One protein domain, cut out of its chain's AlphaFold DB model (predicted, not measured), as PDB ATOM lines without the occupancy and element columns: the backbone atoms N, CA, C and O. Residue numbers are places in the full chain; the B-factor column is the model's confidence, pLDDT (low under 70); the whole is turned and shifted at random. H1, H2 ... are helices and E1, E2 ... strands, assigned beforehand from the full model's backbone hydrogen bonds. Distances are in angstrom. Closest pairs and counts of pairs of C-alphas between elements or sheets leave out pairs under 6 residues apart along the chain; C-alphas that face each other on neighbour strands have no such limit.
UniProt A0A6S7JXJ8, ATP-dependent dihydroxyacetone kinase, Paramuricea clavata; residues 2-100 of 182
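Overview. This is residues 2 to 100 of the 182 residues of the protein "ATP-dependent dihydroxyacetone kinase" of Paramuricea clavata (UniProt A0A6S7JXJ8). A twisted sheet of three strands has the long helix H1 packed along one face, while the short helix H2 sits over the opposite face, near where E1 begins and E3 ends. After H2 the printed part runs on without a named element, and residues 94 to 100 stick out as a free tail. The 99 printed residues hold two named helices and three named strands, in the order E1, H1, E2, E3, H2, and the sheet runs E2, E1, E3, mixed. The class is mixed, helices and strands, with 47 residues, under half, in named elements. The whole is compact, with a radius of gyration of the C-alphas of 14.5 A, and spans 47 by 37 by 22 A.

Arrangement. E1, residues 5 to 12, is the inner strand of the sheet. H1, residues 18 to 34, is on the sheet at a height of 8.4 A and runs along the strands, at 22 degrees to E1 on the local plane. It lies over E1 and, only just, with 3 of its 17 C-alphas, over E2, residues 39 to 46. The closest C-alphas of H1 and E1 are those of Ala 25 and Val 10, 6.2 A apart. E1 and E2 are parallel at 16 degrees, with N 8 and O 42 at 2.8 A, within hydrogen-bond range. E1, H1 and E2 form a strand-helix-strand unit, two parallel neighbour strands with a helix between them in the chain, and its crossover is right-handed. E3, residues 57 to 63, is antiparallel to E1 at 161 degrees, with N 9 and O 60 at 2.8 A. E2 and E3 are the edge strands and are apart. H2, residues 66 to 72, is on the opposite face from H1 at a height of 10.1 A, over E1. H1 and H2 are apart. In both helices every O i to N i+4 pair is within hydrogen-bond range.

Along the chain. E1 begins at C-alpha 5, (-19.989, -0.227, -53.546), and is 23.2 A long. H1 is 24.1 A long and ends at C-alpha 34, (-25.984, -6.595, -42.604). E2 measures 20.7 A and bends by 51 degrees at residue 42. E3 measures 20.2 A. H2 measures 10.1 A and ends at C-alpha 72, (-22.709, 12.219, -59.358).

Size, cuts and confidence. The two C-alphas farthest apart are those of Thr 77 and Asn 100, 47.1 A. The printed part has no cut. The link from E2 to E3 is short, with 10 residues, and the other three links are tight. Residues 73 to 100 hold no named element. The mean pLDDT of the printed part is 84.8, and residues 83 to 100 are under 70.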
ATOM      1  N   SER A   2     -21.965  -8.753 -51.827       70.25
ATOM      2  CA  SER A   2     -20.874  -8.736 -50.842       70.25
ATOM      3  C   SER A   2     -19.637  -8.033 -51.418       70.25
ATOM      4  O   SER A   2     -19.116  -8.487 -52.437       70.25
ATOM      5  N   GLY A   3     -19.225  -6.917 -50.809       77.69
ATOM      6  CA  GLY A   3     -18.092  -6.088 -51.245       77.69
ATOM      7  C   GLY A   3     -18.374  -5.104 -52.389       77.69
ATOM      8  O   GLY A   3     -17.462  -4.397 -52.812       77.69
ATOM      9  N   ASP A   4     -19.610  -5.026 -52.895       86.00
ATOM     10  CA  ASP A   4     -19.964  -4.039 -53.918       86.00
ATOM     11  C   ASP A   4     -20.199  -2.668 -53.274       86.00
ATOM     12  O   ASP A   4     -20.944  -2.561 -52.297       86.00
ATOM     13  N   LYS A   5     -19.640  -1.612 -53.879       90.06
ATOM     14  CA  LYS A   5     -19.989  -0.227 -53.546       90.06
ATOM     15  C   LYS A   5     -21.326   0.134 -54.175       90.06
ATOM     16  O   LYS A   5     -21.499  -0.015 -55.387       90.06
ATOM     17  N   ILE A   6     -22.274   0.602 -53.371       91.38
ATOM     18  CA  ILE A   6     -23.639   0.917 -53.796       91.38
ATOM     19  C   ILE A   6     -23.995   2.350 -53.396       91.38
ATOM     20  O   ILE A   6     -23.716   2.794 -52.284       91.38
ATOM     21  N   GLY A   7     -24.652   3.059 -54.310       90.94
ATOM     22  CA  GLY A   7     -25.374   4.292 -54.042       90.94
ATOM     23  C   GLY A   7     -26.845   3.971 -53.812       90.94
ATOM     24  O   GLY A   7     -27.456   3.253 -54.606       90.94
ATOM     25  N   LEU A   8     -27.403   4.492 -52.729       92.25
ATOM     26  CA  LEU A   8     -28.795   4.334 -52.335       92.25
ATOM     27  C   LEU A   8     -29.534   5.658 -52.544       92.25
ATOM     28  O   LEU A   8     -29.078   6.700 -52.090       92.25
ATOM     29  N   MET A   9     -30.699   5.622 -53.183       93.62
ATOM     30  CA  MET A   9     -31.630   6.748 -53.227       93.62
ATOM     31  C   MET A   9     -32.981   6.319 -52.663       93.62
ATOM     32  O   MET A   9     -33.593   5.373 -53.157       93.62
ATOM     33  N   VAL A  10     -33.444   7.033 -51.643       95.19
ATOM     34  CA  VAL A  10     -34.756   6.882 -51.019       95.19
ATOM     35  C   VAL A  10     -35.585   8.098 -51.402       95.19
ATOM     36  O   VAL A  10     -35.347   9.214 -50.936       95.19
ATOM     37  N   ASN A  11     -36.527   7.877 -52.309       95.88
ATOM     38  CA  ASN A  11     -37.334   8.915 -52.918       95.88
ATOM     39  C   ASN A  11     -38.751   8.929 -52.338       95.88
ATOM     40  O   ASN A  11     -39.430   7.904 -52.301       95.88
ATOM     41  N   ASN A  12     -39.209  10.110 -51.946       96.06
ATOM     42  CA  ASN A  12     -40.571  10.361 -51.509       96.06
ATOM     43  C   ASN A  12     -41.502  10.548 -52.715       96.06
ATOM     44  O   ASN A  12     -41.251  11.403 -53.568       96.06
ATOM     45  N   LEU A  13     -42.597   9.786 -52.768       96.06
ATOM     46  CA  LEU A  13     -43.610   9.907 -53.820       96.06
ATOM     47  C   LEU A  13     -44.601  11.055 -53.575       96.06
ATOM     48  O   LEU A  13     -45.410  11.342 -54.452       96.06
ATOM     49  N   GLY A  14     -44.503  11.756 -52.446       93.56
ATOM     50  CA  GLY A  14     -45.160  13.038 -52.196       93.56
ATOM     51  C   GLY A  14     -45.797  13.132 -50.814       93.56
ATOM     52  O   GLY A  14     -45.556  14.099 -50.098       93.56
ATOM     53  N   GLY A  15     -46.577  12.121 -50.431       92.19
ATOM     54  CA  GLY A  15     -47.388  12.119 -49.209       92.19
ATOM     55  C   GLY A  15     -46.721  11.510 -47.972       92.19
ATOM     56  O   GLY A  15     -47.367  11.419 -46.933       92.19
ATOM     57  N   THR A  16     -45.466  11.055 -48.058       94.62
ATOM     58  CA  THR A  16     -44.753  10.460 -46.912       94.62
ATOM     59  C   THR A  16     -44.072  11.541 -46.078       94.62
ATOM     60  O   THR A  16     -43.454  12.458 -46.625       94.62
ATOM     61  N   SER A  17     -44.157  11.451 -44.748       95.06
ATOM     62  CA  SER A  17     -43.470  12.402 -43.874       95.06
ATOM     63  C   SER A  17     -41.951  12.234 -43.958       95.06
ATOM     64  O   SER A  17     -41.433  11.150 -44.233       95.06
ATOM     65  N   GLN A  18     -41.201  13.303 -43.678       91.56
ATOM     66  CA  GLN A  18     -39.737  13.215 -43.669       91.56
ATOM     67  C   GLN A  18     -39.232  12.229 -42.608       91.56
ATOM     68  O   GLN A  18     -38.265  11.516 -42.846       91.56
ATOM     69  N   LEU A  19     -39.916  12.138 -41.464       94.12
ATOM     70  CA  LEU A  19     -39.557  11.206 -40.397       94.12
ATOM     71  C   LEU A  19     -39.665   9.751 -40.874       94.12
ATOM     72  O   LEU A  19     -38.711   8.990 -40.726       94.12
ATOM     73  N   GLU A  20     -40.777   9.378 -41.509       93.88
ATOM     74  CA  GLU A  20     -40.955   8.040 -42.089       93.88
ATOM     75  C   GLU A  20     -39.920   7.755 -43.183       93.88
ATOM     76  O   GLU A  20     -39.356   6.662 -43.235       93.88
ATOM     77  N   LEU A  21     -39.619   8.746 -44.027       94.25
ATOM     78  CA  LEU A  21     -38.628   8.616 -45.092       94.25
ATOM     79  C   LEU A  21     -37.230   8.290 -44.537       94.25
ATOM     80  O   LEU A  21     -36.548   7.407 -45.061       94.25
ATOM     81  N   TYR A  22     -36.821   8.951 -43.451       93.19
ATOM     82  CA  TYR A  22     -35.546   8.672 -42.785       93.19
ATOM     83  C   TYR A  22     -35.534   7.332 -42.043       93.19
ATOM     84  O   TYR A  22     -34.497   6.667 -42.041       93.19
ATOM     85  N   ILE A  23     -36.663   6.885 -41.476       93.44
ATOM     86  CA  ILE A  23     -36.780   5.520 -40.927       93.44
ATOM     87  C   ILE A  23     -36.532   4.493 -42.035       93.44
ATOM     88  O   ILE A  23     -35.706   3.596 -41.870       93.44
ATOM     89  N   VAL A  24     -37.180   4.655 -43.192       94.31
ATOM     90  CA  VAL A  24     -36.982   3.761 -44.342       94.31
ATOM     91  C   VAL A  24     -35.532   3.793 -44.823       94.31
ATOM     92  O   VAL A  24     -34.963   2.741 -45.110       94.31
ATOM     93  N   ALA A  25     -34.905   4.971 -44.881       92.62
ATOM     94  CA  ALA A  25     -33.501   5.091 -45.258       92.62
ATOM     95  C   ALA A  25     -32.571   4.352 -44.289       92.62
ATOM     96  O   ALA A  25     -31.699   3.607 -44.737       92.62
ATOM     97  N   ARG A  26     -32.790   4.490 -42.976       91.94
ATOM     98  CA  ARG A  26     -32.034   3.766 -41.947       91.94
ATOM     99  C   ARG A  26     -32.160   2.252 -42.121       91.94
ATOM    100  O   ARG A  26     -31.142   1.565 -42.184       91.94
ATOM    101  N   GLU A  27     -33.384   1.742 -42.248       93.62
ATOM    102  CA  GLU A  27     -33.634   0.306 -42.428       93.62
ATOM    103  C   GLU A  27     -33.033  -0.225 -43.736       93.62
ATOM    104  O   GLU A  27     -32.425  -1.296 -43.758       93.62
ATOM    105  N   ALA A  28     -33.122   0.540 -44.829       92.94
ATOM    106  CA  ALA A  28     -32.527   0.166 -46.109       92.94
ATOM    107  C   ALA A  28     -30.997   0.049 -46.015       92.94
ATOM    108  O   ALA A  28     -30.424  -0.937 -46.483       92.94
ATOM    109  N   VAL A  29     -30.330   1.015 -45.376       91.38
ATOM    110  CA  VAL A  29     -28.878   0.974 -45.144       91.38
ATOM    111  C   VAL A  29     -28.504  -0.220 -44.271       91.38
ATOM    112  O   VAL A  29     -27.589  -0.970 -44.621       91.38
ATOM    113  N   GLN A  30     -29.223  -0.434 -43.166       91.12
ATOM    114  CA  GLN A  30     -28.969  -1.544 -42.254       91.12
ATOM    115  C   GLN A  30     -29.125  -2.892 -42.964       91.12
ATOM    116  O   GLN A  30     -28.249  -3.751 -42.849       91.12
ATOM    117  N   TYR A  31     -30.181  -3.069 -43.756       92.38
ATOM    118  CA  TYR A  31     -30.407  -4.279 -44.542       92.38
ATOM    119  C   TYR A  31     -29.297  -4.513 -45.577       92.38
ATOM    120  O   TYR A  31     -28.779  -5.626 -45.698       92.38
ATOM    121  N   LEU A  32     -28.886  -3.471 -46.309       90.31
ATOM    122  CA  LEU A  32     -27.825  -3.576 -47.317       90.31
ATOM    123  C   LEU A  32     -26.480  -3.968 -46.695       90.31
ATOM    124  O   LEU A  32     -25.797  -4.848 -47.221       90.31
ATOM    125  N   ARG A  33     -26.127  -3.370 -45.555       89.88
ATOM    126  CA  ARG A  33     -24.879  -3.671 -44.845       89.88
ATOM    127  C   ARG A  33     -24.903  -5.061 -44.207       89.88
ATOM    128  O   ARG A  33     -23.996  -5.852 -44.434       89.88
ATOM    129  N   THR A  34     -25.948  -5.380 -43.444       88.12
ATOM    130  CA  THR A  34     -25.984  -6.595 -42.604       88.12
ATOM    131  C   THR A  34     -26.417  -7.846 -43.363       88.12
ATOM    132  O   THR A  34     -25.819  -8.905 -43.193       88.12
ATOM    133  N   VAL A  35     -27.431  -7.744 -44.227       89.62
ATOM    134  CA  VAL A  35     -28.017  -8.900 -44.928       89.62
ATOM    135  C   VAL A  35     -27.373  -9.112 -46.296       89.62
ATOM    136  O   VAL A  35     -27.209 -10.252 -46.730       89.62
ATOM    137  N   LYS A  36     -27.022  -8.031 -47.007       89.56
ATOM    138  CA  LYS A  36     -26.434  -8.116 -48.359       89.56
ATOM    139  C   LYS A  36     -24.911  -7.978 -48.393       89.56
ATOM    140  O   LYS A  36     -24.327  -8.323 -49.423       89.56
ATOM    141  N   GLY A  37     -24.283  -7.518 -47.308       88.56
ATOM    142  CA  GLY A  37     -22.833  -7.311 -47.224       88.56
ATOM    143  C   GLY A  37     -22.309  -6.217 -48.160       88.56
ATOM    144  O   GLY A  37     -21.147  -6.270 -48.563       88.56
ATOM    145  N   ALA A  38     -23.166  -5.282 -48.575       88.31
ATOM    146  CA  ALA A  38     -22.803  -4.211 -49.497       88.31
ATOM    147  C   ALA A  38     -22.220  -3.001 -48.751       88.31
ATOM    148  O   ALA A  38     -22.668  -2.658 -47.655       88.31
ATOM    149  N   GLU A  39     -21.264  -2.318 -49.381       89.50
ATOM    150  CA  GLU A  39     -20.707  -1.055 -48.894       89.50
ATOM    151  C   GLU A  39     -21.567   0.091 -49.438       89.50
ATOM    152  O   GLU A  39     -21.561   0.389 -50.635       89.50
ATOM    153  N   VAL A  40     -22.361   0.717 -48.569       88.44
ATOM    154  CA  VAL A  40     -23.170   1.882 -48.950       88.44
ATOM    155  C   VAL A  40     -22.283   3.123 -48.892       88.44
ATOM    156  O   VAL A  40     -22.018   3.633 -47.807       88.44
ATOM    157  N   ASP A  41     -21.827   3.571 -50.060       87.06
ATOM    158  CA  ASP A  41     -20.884   4.691 -50.231       87.06
ATOM    159  C   ASP A  41     -21.622   6.037 -50.326       87.06
ATOM    160  O   ASP A  41     -21.107   7.070 -49.913       87.06
ATOM    161  N   ARG A  42     -22.859   6.040 -50.851       85.88
ATOM    162  CA  ARG A  42     -23.679   7.255 -51.005       85.88
ATOM    163  C   ARG A  42     -25.134   7.008 -50.676       85.88
ATOM    164  O   ARG A  42     -25.680   5.965 -51.038       85.88
ATOM    165  N   ILE A  43     -25.771   7.995 -50.056       89.56
ATOM    166  CA  ILE A  43     -27.196   7.964 -49.733       89.56
ATOM    167  C   ILE A  43     -27.827   9.297 -50.123       89.56
ATOM    168  O   ILE A  43     -27.376  10.356 -49.696       89.56
ATOM    169  N   TYR A  44     -28.906   9.234 -50.894       90.75
ATOM    170  CA  TYR A  44     -29.749  10.370 -51.233       90.75
ATOM    171  C   TYR A  44     -31.133  10.136 -50.646       90.75
ATOM    172  O   TYR A  44     -31.799   9.169 -51.004       90.75
ATOM    173  N   VAL A  45     -31.580  11.006 -49.746       92.81
ATOM    174  CA  VAL A  45     -32.917  10.926 -49.147       92.81
ATOM    175  C   VAL A  45     -33.644  12.222 -49.452       92.81
ATOM    176  O   VAL A  45     -33.128  13.299 -49.161       92.81
ATOM    177  N   GLY A  46     -34.818  12.139 -50.068       92.44
ATOM    178  CA  GLY A  46     -35.579  13.336 -50.396       92.44
ATOM    179  C   GLY A  46     -36.699  13.105 -51.393       92.44
ATOM    180  O   GLY A  46     -37.110  11.978 -51.658       92.44
ATOM    181  N   THR A  47     -37.200  14.204 -51.943       93.56
ATOM    182  CA  THR A  47     -38.307  14.220 -52.898       93.56
ATOM    183  C   THR A  47     -37.762  14.554 -54.282       93.56
ATOM    184  O   THR A  47     -37.633  15.722 -54.636       93.56
ATOM    185  N   PHE A  48     -37.403  13.526 -55.051       92.69
ATOM    186  CA  PHE A  48     -36.791  13.672 -56.377       92.69
ATOM    187  C   PHE A  48     -37.820  13.525 -57.500       92.69
ATOM    188  O   PHE A  48     -37.789  14.268 -58.478       92.69
ATOM    189  N   MET A  49     -38.750  12.577 -57.358       93.69
ATOM    190  CA  MET A  49     -39.824  12.317 -58.313       93.69
ATOM    191  C   MET A  49     -41.093  11.893 -57.572       93.69
ATOM    192  O   MET A  49     -41.127  10.837 -56.942       93.69
ATOM    193  N   THR A  50     -42.140  12.711 -57.663       94.31
ATOM    194  CA  THR A  50     -43.405  12.488 -56.955       94.31
ATOM    195  C   THR A  50     -44.483  11.882 -57.847       94.31
ATOM    196  O   THR A  50     -44.440  11.963 -59.074       94.31
ATOM    197  N   SER A  51     -45.490  11.304 -57.201       93.06
ATOM    198  CA  SER A  51     -46.776  10.909 -57.758       93.06
ATOM    199  C   SER A  51     -47.889  11.675 -57.028       93.06
ATOM    200  O   SER A  51     -48.722  11.086 -56.338       93.06
ATOM    201  N   LEU A  52     -47.883  13.006 -57.175       92.06
ATOM    202  CA  LEU A  52     -48.770  13.944 -56.470       92.06
ATOM    203  C   LEU A  52     -48.676  13.795 -54.942       92.06
ATOM    204  O   LEU A  52     -47.614  14.037 -54.380       92.06
ATOM    205  N   GLU A  53     -49.769  13.412 -54.282       88.75
ATOM    206  CA  GLU A  53     -49.887  13.268 -52.824       88.75
ATOM    207  C   GLU A  53     -49.829  11.795 -52.385       88.75
ATOM    208  O   GLU A  53     -50.297  11.432 -51.308       88.75
ATOM    209  N   MET A  54     -49.277  10.910 -53.223       92.44
ATOM    210  CA  MET A  54     -49.170   9.494 -52.882       92.44
ATOM    211  C   MET A  54     -48.277   9.307 -51.651       92.44
ATOM    212  O   MET A  54     -47.085   9.616 -51.682       92.44
ATOM    213  N   ALA A  55     -48.842   8.741 -50.585       92.56
ATOM    214  CA  ALA A  55     -48.080   8.249 -49.446       92.56
ATOM    215  C   ALA A  55     -47.324   6.978 -49.860       92.56
ATOM    216  O   ALA A  55     -47.880   5.879 -49.890       92.56
ATOM    217  N   GLY A  56     -46.061   7.138 -50.242       93.69
ATOM    218  CA  GLY A  56     -45.213   6.042 -50.674       93.69
ATOM    219  C   GLY A  56     -43.760   6.456 -50.857       93.69
ATOM    220  O   GLY A  56     -43.419   7.632 -50.983       93.69
ATOM    221  N   VAL A  57     -42.900   5.445 -50.901       96.62
ATOM    222  CA  VAL A  57     -41.455   5.593 -51.077       96.62
ATOM    223  C   VAL A  57     -41.002   4.700 -52.221       96.62
ATOM    224  O   VAL A  57     -41.494   3.582 -52.374       96.62
ATOM    225  N   SER A  58     -40.035   5.168 -53.003       96.88
ATOM    226  CA  SER A  58     -39.276   4.323 -53.921       96.88
ATOM    227  C   SER A  58     -37.809   4.248 -53.505       96.88
ATOM    228  O   SER A  58     -37.195   5.244 -53.126       96.88
ATOM    229  N   ILE A  59     -37.246   3.041 -53.563       96.19
ATOM    230  CA  ILE A  59     -35.841   2.769 -53.249       96.19
ATOM    231  C   ILE A  59     -35.130   2.416 -54.549       96.19
ATOM    232  O   ILE A  59     -35.533   1.492 -55.253       96.19
ATOM    233  N   THR A  60     -34.067   3.149 -54.862       96.06
ATOM    234  CA  THR A  60     -33.228   2.927 -56.044       96.06
ATOM    235  C   THR A  60     -31.803   2.630 -55.607       96.06
ATOM    236  O   THR A  60     -31.265   3.306 -54.732       96.06
ATOM    237  N   LEU A  61     -31.189   1.625 -56.229       94.44
ATOM    238  CA  LEU A  61     -29.804   1.232 -55.987       94.44
ATOM    239  C   LEU A  61     -29.001   1.365 -57.275       94.44
ATOM    240  O   LEU A  61     -29.469   0.976 -58.345       94.44
ATOM    241  N   ILE A  62     -27.775   1.859 -57.160       93.62
ATOM    242  CA  ILE A  62     -26.816   1.909 -58.261       93.62
ATOM    243  C   ILE A  62     -25.478   1.344 -57.802       93.62
ATOM    244  O   ILE A  62     -24.986   1.694 -56.735       93.62
ATOM    245  N   HIS A  63     -24.857   0.483 -58.606       93.31
ATOM    246  CA  HIS A  63     -23.472   0.094 -58.354       93.31
ATOM    247  C   HIS A  63     -22.566   1.295 -58.576       93.31
ATOM    248  O   HIS A  63     -22.666   1.957 -59.604       93.31
ATOM    249  N   LEU A  64     -21.640   1.565 -57.673       90.38
ATOM    250  CA  LEU A  64     -20.713   2.681 -57.789       90.38
ATOM    251  C   LEU A  64     -19.348   2.199 -58.268       90.38
ATOM    252  O   LEU A  64     -18.910   1.084 -58.003       90.38
ATOM    253  N   ASN A  65     -18.721   3.050 -59.063       90.19
ATOM    254  CA  ASN A  65     -17.321   2.980 -59.447       90.19
ATOM    255  C   ASN A  65     -16.777   4.417 -59.416       90.19
ATOM    256  O   ASN A  65     -17.548   5.370 -59.266       90.19
ATOM    257  N   GLU A  66     -15.464   4.584 -59.558       88.62
ATOM    258  CA  GLU A  66     -14.829   5.908 -59.481       88.62
ATOM    259  C   GLU A  66     -15.410   6.903 -60.500       88.62
ATOM    260  O   GLU A  66     -15.645   8.067 -60.177       88.62
ATOM    261  N   GLU A  67     -15.715   6.436 -61.712       92.25
ATOM    262  CA  GLU A  67     -16.270   7.269 -62.781       92.25
ATOM    263  C   GLU A  67     -17.695   7.756 -62.467       92.25
ATOM    264  O   GLU A  67     -17.984   8.948 -62.562       92.25
ATOM    265  N   ARG A  68     -18.590   6.859 -62.034       90.38
ATOM    266  CA  ARG A  68     -19.965   7.215 -61.651       90.38
ATOM    267  C   ARG A  68     -19.985   8.116 -60.428       90.38
ATOM    268  O   ARG A  68     -20.770   9.057 -60.405       90.38
ATOM    269  N   ASN A  69     -19.102   7.878 -59.460       87.19
ATOM    270  CA  ASN A  69     -18.926   8.776 -58.321       87.19
ATOM    271  C   ASN A  69     -18.562  10.190 -58.789       87.19
ATOM    272  O   ASN A  69     -19.214  11.151 -58.391       87.19
ATOM    273  N   LYS A  70     -17.614  10.312 -59.724       87.94
ATOM    274  CA  LYS A  70     -17.233  11.604 -60.305       87.94
ATOM    275  C   LYS A  70     -18.390  12.306 -61.024       87.94
ATOM    276  O   LYS A  70     -18.496  13.525 -60.930       87.94
ATOM    277  N   TYR A  71     -19.237  11.575 -61.751       89.69
ATOM    278  CA  TYR A  71     -20.392  12.178 -62.427       89.69
ATOM    279  C   TYR A  71     -21.486  12.620 -61.455       89.69
ATOM    280  O   TYR A  71     -22.087  13.668 -61.673       89.69
ATOM    281  N   LEU A  72     -21.729  11.857 -60.386       88.44
ATOM    282  CA  LEU A  72     -22.709  12.219 -59.358       88.44
ATOM    283  C   LEU A  72     -22.289  13.472 -58.568       88.44
ATOM    284  O   LEU A  72     -23.152  14.272 -58.212       88.44
ATOM    285  N   ASP A  73     -20.982  13.659 -58.362       85.81
ATOM    286  CA  ASP A  73     -20.392  14.823 -57.680       85.81
ATOM    287  C   ASP A  73     -20.168  16.034 -58.595       85.81
ATOM    288  O   ASP A  73     -19.721  17.092 -58.142       85.81
ATOM    289  N   PHE A  74     -20.418  15.896 -59.899       87.88
ATOM    290  CA  PHE A  74     -20.150  16.979 -60.833       87.88
ATOM    291  C   PHE A  74     -21.075  18.168 -60.556       87.88
ATOM    292  O   PHE A  74     -22.293  18.023 -60.437       87.88
ATOM    293  N   ALA A  75     -20.488  19.365 -60.475       86.25
ATOM    294  CA  ALA A  75     -21.225  20.578 -60.155       86.25
ATOM    295  C   ALA A  75     -22.361  20.816 -61.162       86.25
ATOM    296  O   ALA A  75     -22.153  20.843 -62.376       86.25
ATOM    297  N   THR A  76     -23.566  21.025 -60.640       86.50
ATOM    298  CA  THR A  76     -24.769  21.266 -61.434       86.50
ATOM    299  C   THR A  76     -25.575  22.409 -60.838       86.50
ATOM    300  O   THR A  76     -25.590  22.618 -59.628       86.50
ATOM    301  N   THR A  77     -26.260  23.160 -61.697       87.94
ATOM    302  CA  THR A  77     -27.196  24.221 -61.302       87.94
ATOM    303  C   THR A  77     -28.630  23.704 -61.158       87.94
ATOM    304  O   THR A  77     -29.554  24.503 -61.028       87.94
ATOM    305  N   MET A  78     -28.842  22.385 -61.249       86.94
ATOM    306  CA  MET A  78     -30.165  21.764 -61.187       86.94
ATOM    307  C   MET A  78     -30.757  21.875 -59.769       86.94
ATOM    308  O   MET A  78     -30.228  21.235 -58.862       86.94
ATOM    309  N   PRO A  79     -31.879  22.596 -59.558       85.62
ATOM    310  CA  PRO A  79     -32.410  22.850 -58.211       85.62
ATOM    311  C   PRO A  79     -32.842  21.593 -57.449       85.62
ATOM    312  O   PRO A  79     -32.812  21.570 -56.225       85.62
ATOM    313  N   GLY A  80     -33.278  20.558 -58.175       86.44
ATOM    314  CA  GLY A  80     -33.738  19.295 -57.593       86.44
ATOM    315  C   GLY A  80     -32.632  18.268 -57.352       86.44
ATOM    316  O   GLY A  80     -32.921  17.195 -56.826       86.44
ATOM    317  N   TRP A  81     -31.387  18.550 -57.753       89.81
ATOM    318  CA  TRP A  81     -30.268  17.657 -57.468       89.81
ATOM    319  C   TRP A  81     -29.654  18.042 -56.121       89.81
ATOM    320  O   TRP A  81     -29.308  19.212 -55.930       89.81
ATOM    321  N   PRO A  82     -29.507  17.096 -55.178       80.81
ATOM    322  CA  PRO A  82     -28.888  17.396 -53.905       80.81
ATOM    323  C   PRO A  82     -27.442  17.776 -54.207       80.81
ATOM    324  O   PRO A  82     -26.676  16.982 -54.749       80.81
ATOM    325  N   SER A  83     -27.085  19.028 -53.934       61.44
ATOM    326  CA  SER A  83     -25.718  19.514 -54.103       61.44
ATOM    327  C   SER A  83     -24.867  18.891 -52.999       61.44
ATOM    328  O   SER A  83     -24.624  19.507 -51.964       61.44
ATOM    329  N   VAL A  84     -24.499  17.622 -53.162       56.47
ATOM    330  CA  VAL A  84     -23.670  16.915 -52.191       56.47
ATOM    331  C   VAL A  84     -22.236  17.382 -52.408       56.47
ATOM    332  O   VAL A  84     -21.496  16.853 -53.229       56.47
ATOM    333  N   PHE A  85     -21.856  18.449 -51.708       41.84
ATOM    334  CA  PHE A  85     -20.464  18.863 -51.626       41.84
ATOM    335  C   PHE A  85     -19.721  17.902 -50.692       41.84
ATOM    336  O   PHE A  85     -19.773  18.047 -49.473       41.84
ATOM    337  N   GLY A  86     -19.008  16.944 -51.284       48.25
ATOM    338  CA  GLY A  86     -18.051  16.081 -50.591       48.25
ATOM    339  C   GLY A  86     -18.644  14.805 -49.992       48.25
ATOM    340  O   GLY A  86     -19.855  14.659 -49.848       48.25
ATOM    341  N   ASN A  87     -17.747  13.874 -49.652       49.91
ATOM    342  CA  ASN A  87     -18.063  12.637 -48.945       49.91
ATOM    343  C   ASN A  87     -18.752  12.980 -47.617       49.91
ATOM    344  O   ASN A  87     -18.081  13.272 -46.628       49.91
ATOM    345  N   GLN A  88     -20.083  12.959 -47.581       55.75
ATOM    346  CA  GLN A  88     -20.773  12.821 -46.309       55.75
ATOM    347  C   GLN A  88     -20.477  11.408 -45.832       55.75
ATOM    348  O   GLN A  88     -20.919  10.440 -46.451       55.75
ATOM    349  N   GLU A  89     -19.676  11.296 -44.773       58.88
ATOM    350  CA  GLU A  89     -19.558  10.044 -44.039       58.88
ATOM    351  C   GLU A  89     -20.976   9.568 -43.747       58.88
ATOM    352  O   GLU A  89     -21.765  10.294 -43.137       58.88
ATOM    353  N   VAL A  90     -21.328   8.387 -44.255       62.84
ATOM    354  CA  VAL A  90     -22.598   7.764 -43.903       62.84
ATOM    355  C   VAL A  90     -22.532   7.542 -42.398       62.84
ATOM    356  O   VAL A  90     -21.696   6.740 -41.972       62.84
ATOM    357  N   PRO A  91     -23.347   8.250 -41.591       63.59
ATOM    358  CA  PRO A  91     -23.264   8.112 -40.153       63.59
ATOM    359  C   PRO A  91     -23.523   6.651 -39.816       63.59
ATOM    360  O   PRO A  91     -24.476   6.046 -40.321       63.59
ATOM    361  N   GLU A  92     -22.652   6.076 -38.990       66.69
ATOM    362  CA  GLU A  92     -22.917   4.748 -38.468       66.69
ATOM    363  C   GLU A  92     -24.270   4.780 -37.754       66.69
ATOM    364  O   GLU A  92     -24.555   5.751 -37.038       66.69
ATOM    365  N   PRO A  93     -25.135   3.774 -37.978       63.31
ATOM    366  CA  PRO A  93     -26.385   3.683 -37.254       63.31
ATOM    367  C   PRO A  93     -26.079   3.797 -35.766       63.31
ATOM    368  O   PRO A  93     -25.368   2.966 -35.207       63.31
ATOM    369  N   VAL A  94     -26.576   4.858 -35.135       63.88
ATOM    370  CA  VAL A  94     -26.480   4.973 -33.687       63.88
ATOM    371  C   VAL A  94     -27.348   3.847 -33.140       63.88
ATOM    372  O   VAL A  94     -28.557   3.809 -33.411       63.88
ATOM    373  N   ASP A  95     -26.731   2.898 -32.434       59.22
ATOM    374  CA  ASP A  95     -27.484   1.990 -31.577       59.22
ATOM    375  C   ASP A  95     -28.340   2.854 -30.649       59.22
ATOM    376  O   ASP A  95     -27.927   3.955 -30.271       59.22
ATOM    377  N   GLY A  96     -29.576   2.406 -30.416       58.97
ATOM    378  CA  GLY A  96     -30.665   3.231 -29.898       58.97
ATOM    379  C   GLY A  96     -30.274   4.127 -28.723       58.97
ATOM    380  O   GLY A  96     -29.342   3.843 -27.975       58.97
ATOM    381  N   PHE A  97     -31.021   5.217 -28.542       51.47
ATOM    382  CA  PHE A  97     -30.927   6.007 -27.319       51.47
ATOM    383  C   PHE A  97     -31.173   5.071 -26.132       51.47
ATOM    384  O   PHE A  97     -32.303   4.643 -25.898       51.47
ATOM    385  N   ASP A  98     -30.105   4.706 -25.426       56.97
ATOM    386  CA  ASP A  98     -30.215   3.910 -24.217       56.97
ATOM    387  C   ASP A  98     -30.790   4.820 -23.137       56.97
ATOM    388  O   ASP A  98     -30.077   5.594 -22.497       56.97
ATOM    389  N   LEU A  99     -32.111   4.751 -22.977       56.31
ATOM    390  CA  LEU A  99     -32.841   5.438 -21.914       56.31
ATOM    391  C   LEU A  99     -32.342   5.021 -20.520       56.31
ATOM    392  O   LEU A  99     -32.582   5.742 -19.556       56.31
ATOM    393  N   ASN A 100     -31.612   3.904 -20.421       59.53
ATOM    394  CA  ASN A 100     -31.007   3.410 -19.188       59.53
ATOM    395  C   ASN A 100     -29.545   3.836 -19.023       59.53
ATOM    396  O   ASN A 100     -28.927   3.503 -18.009       59.53
TER     397      ASN A 100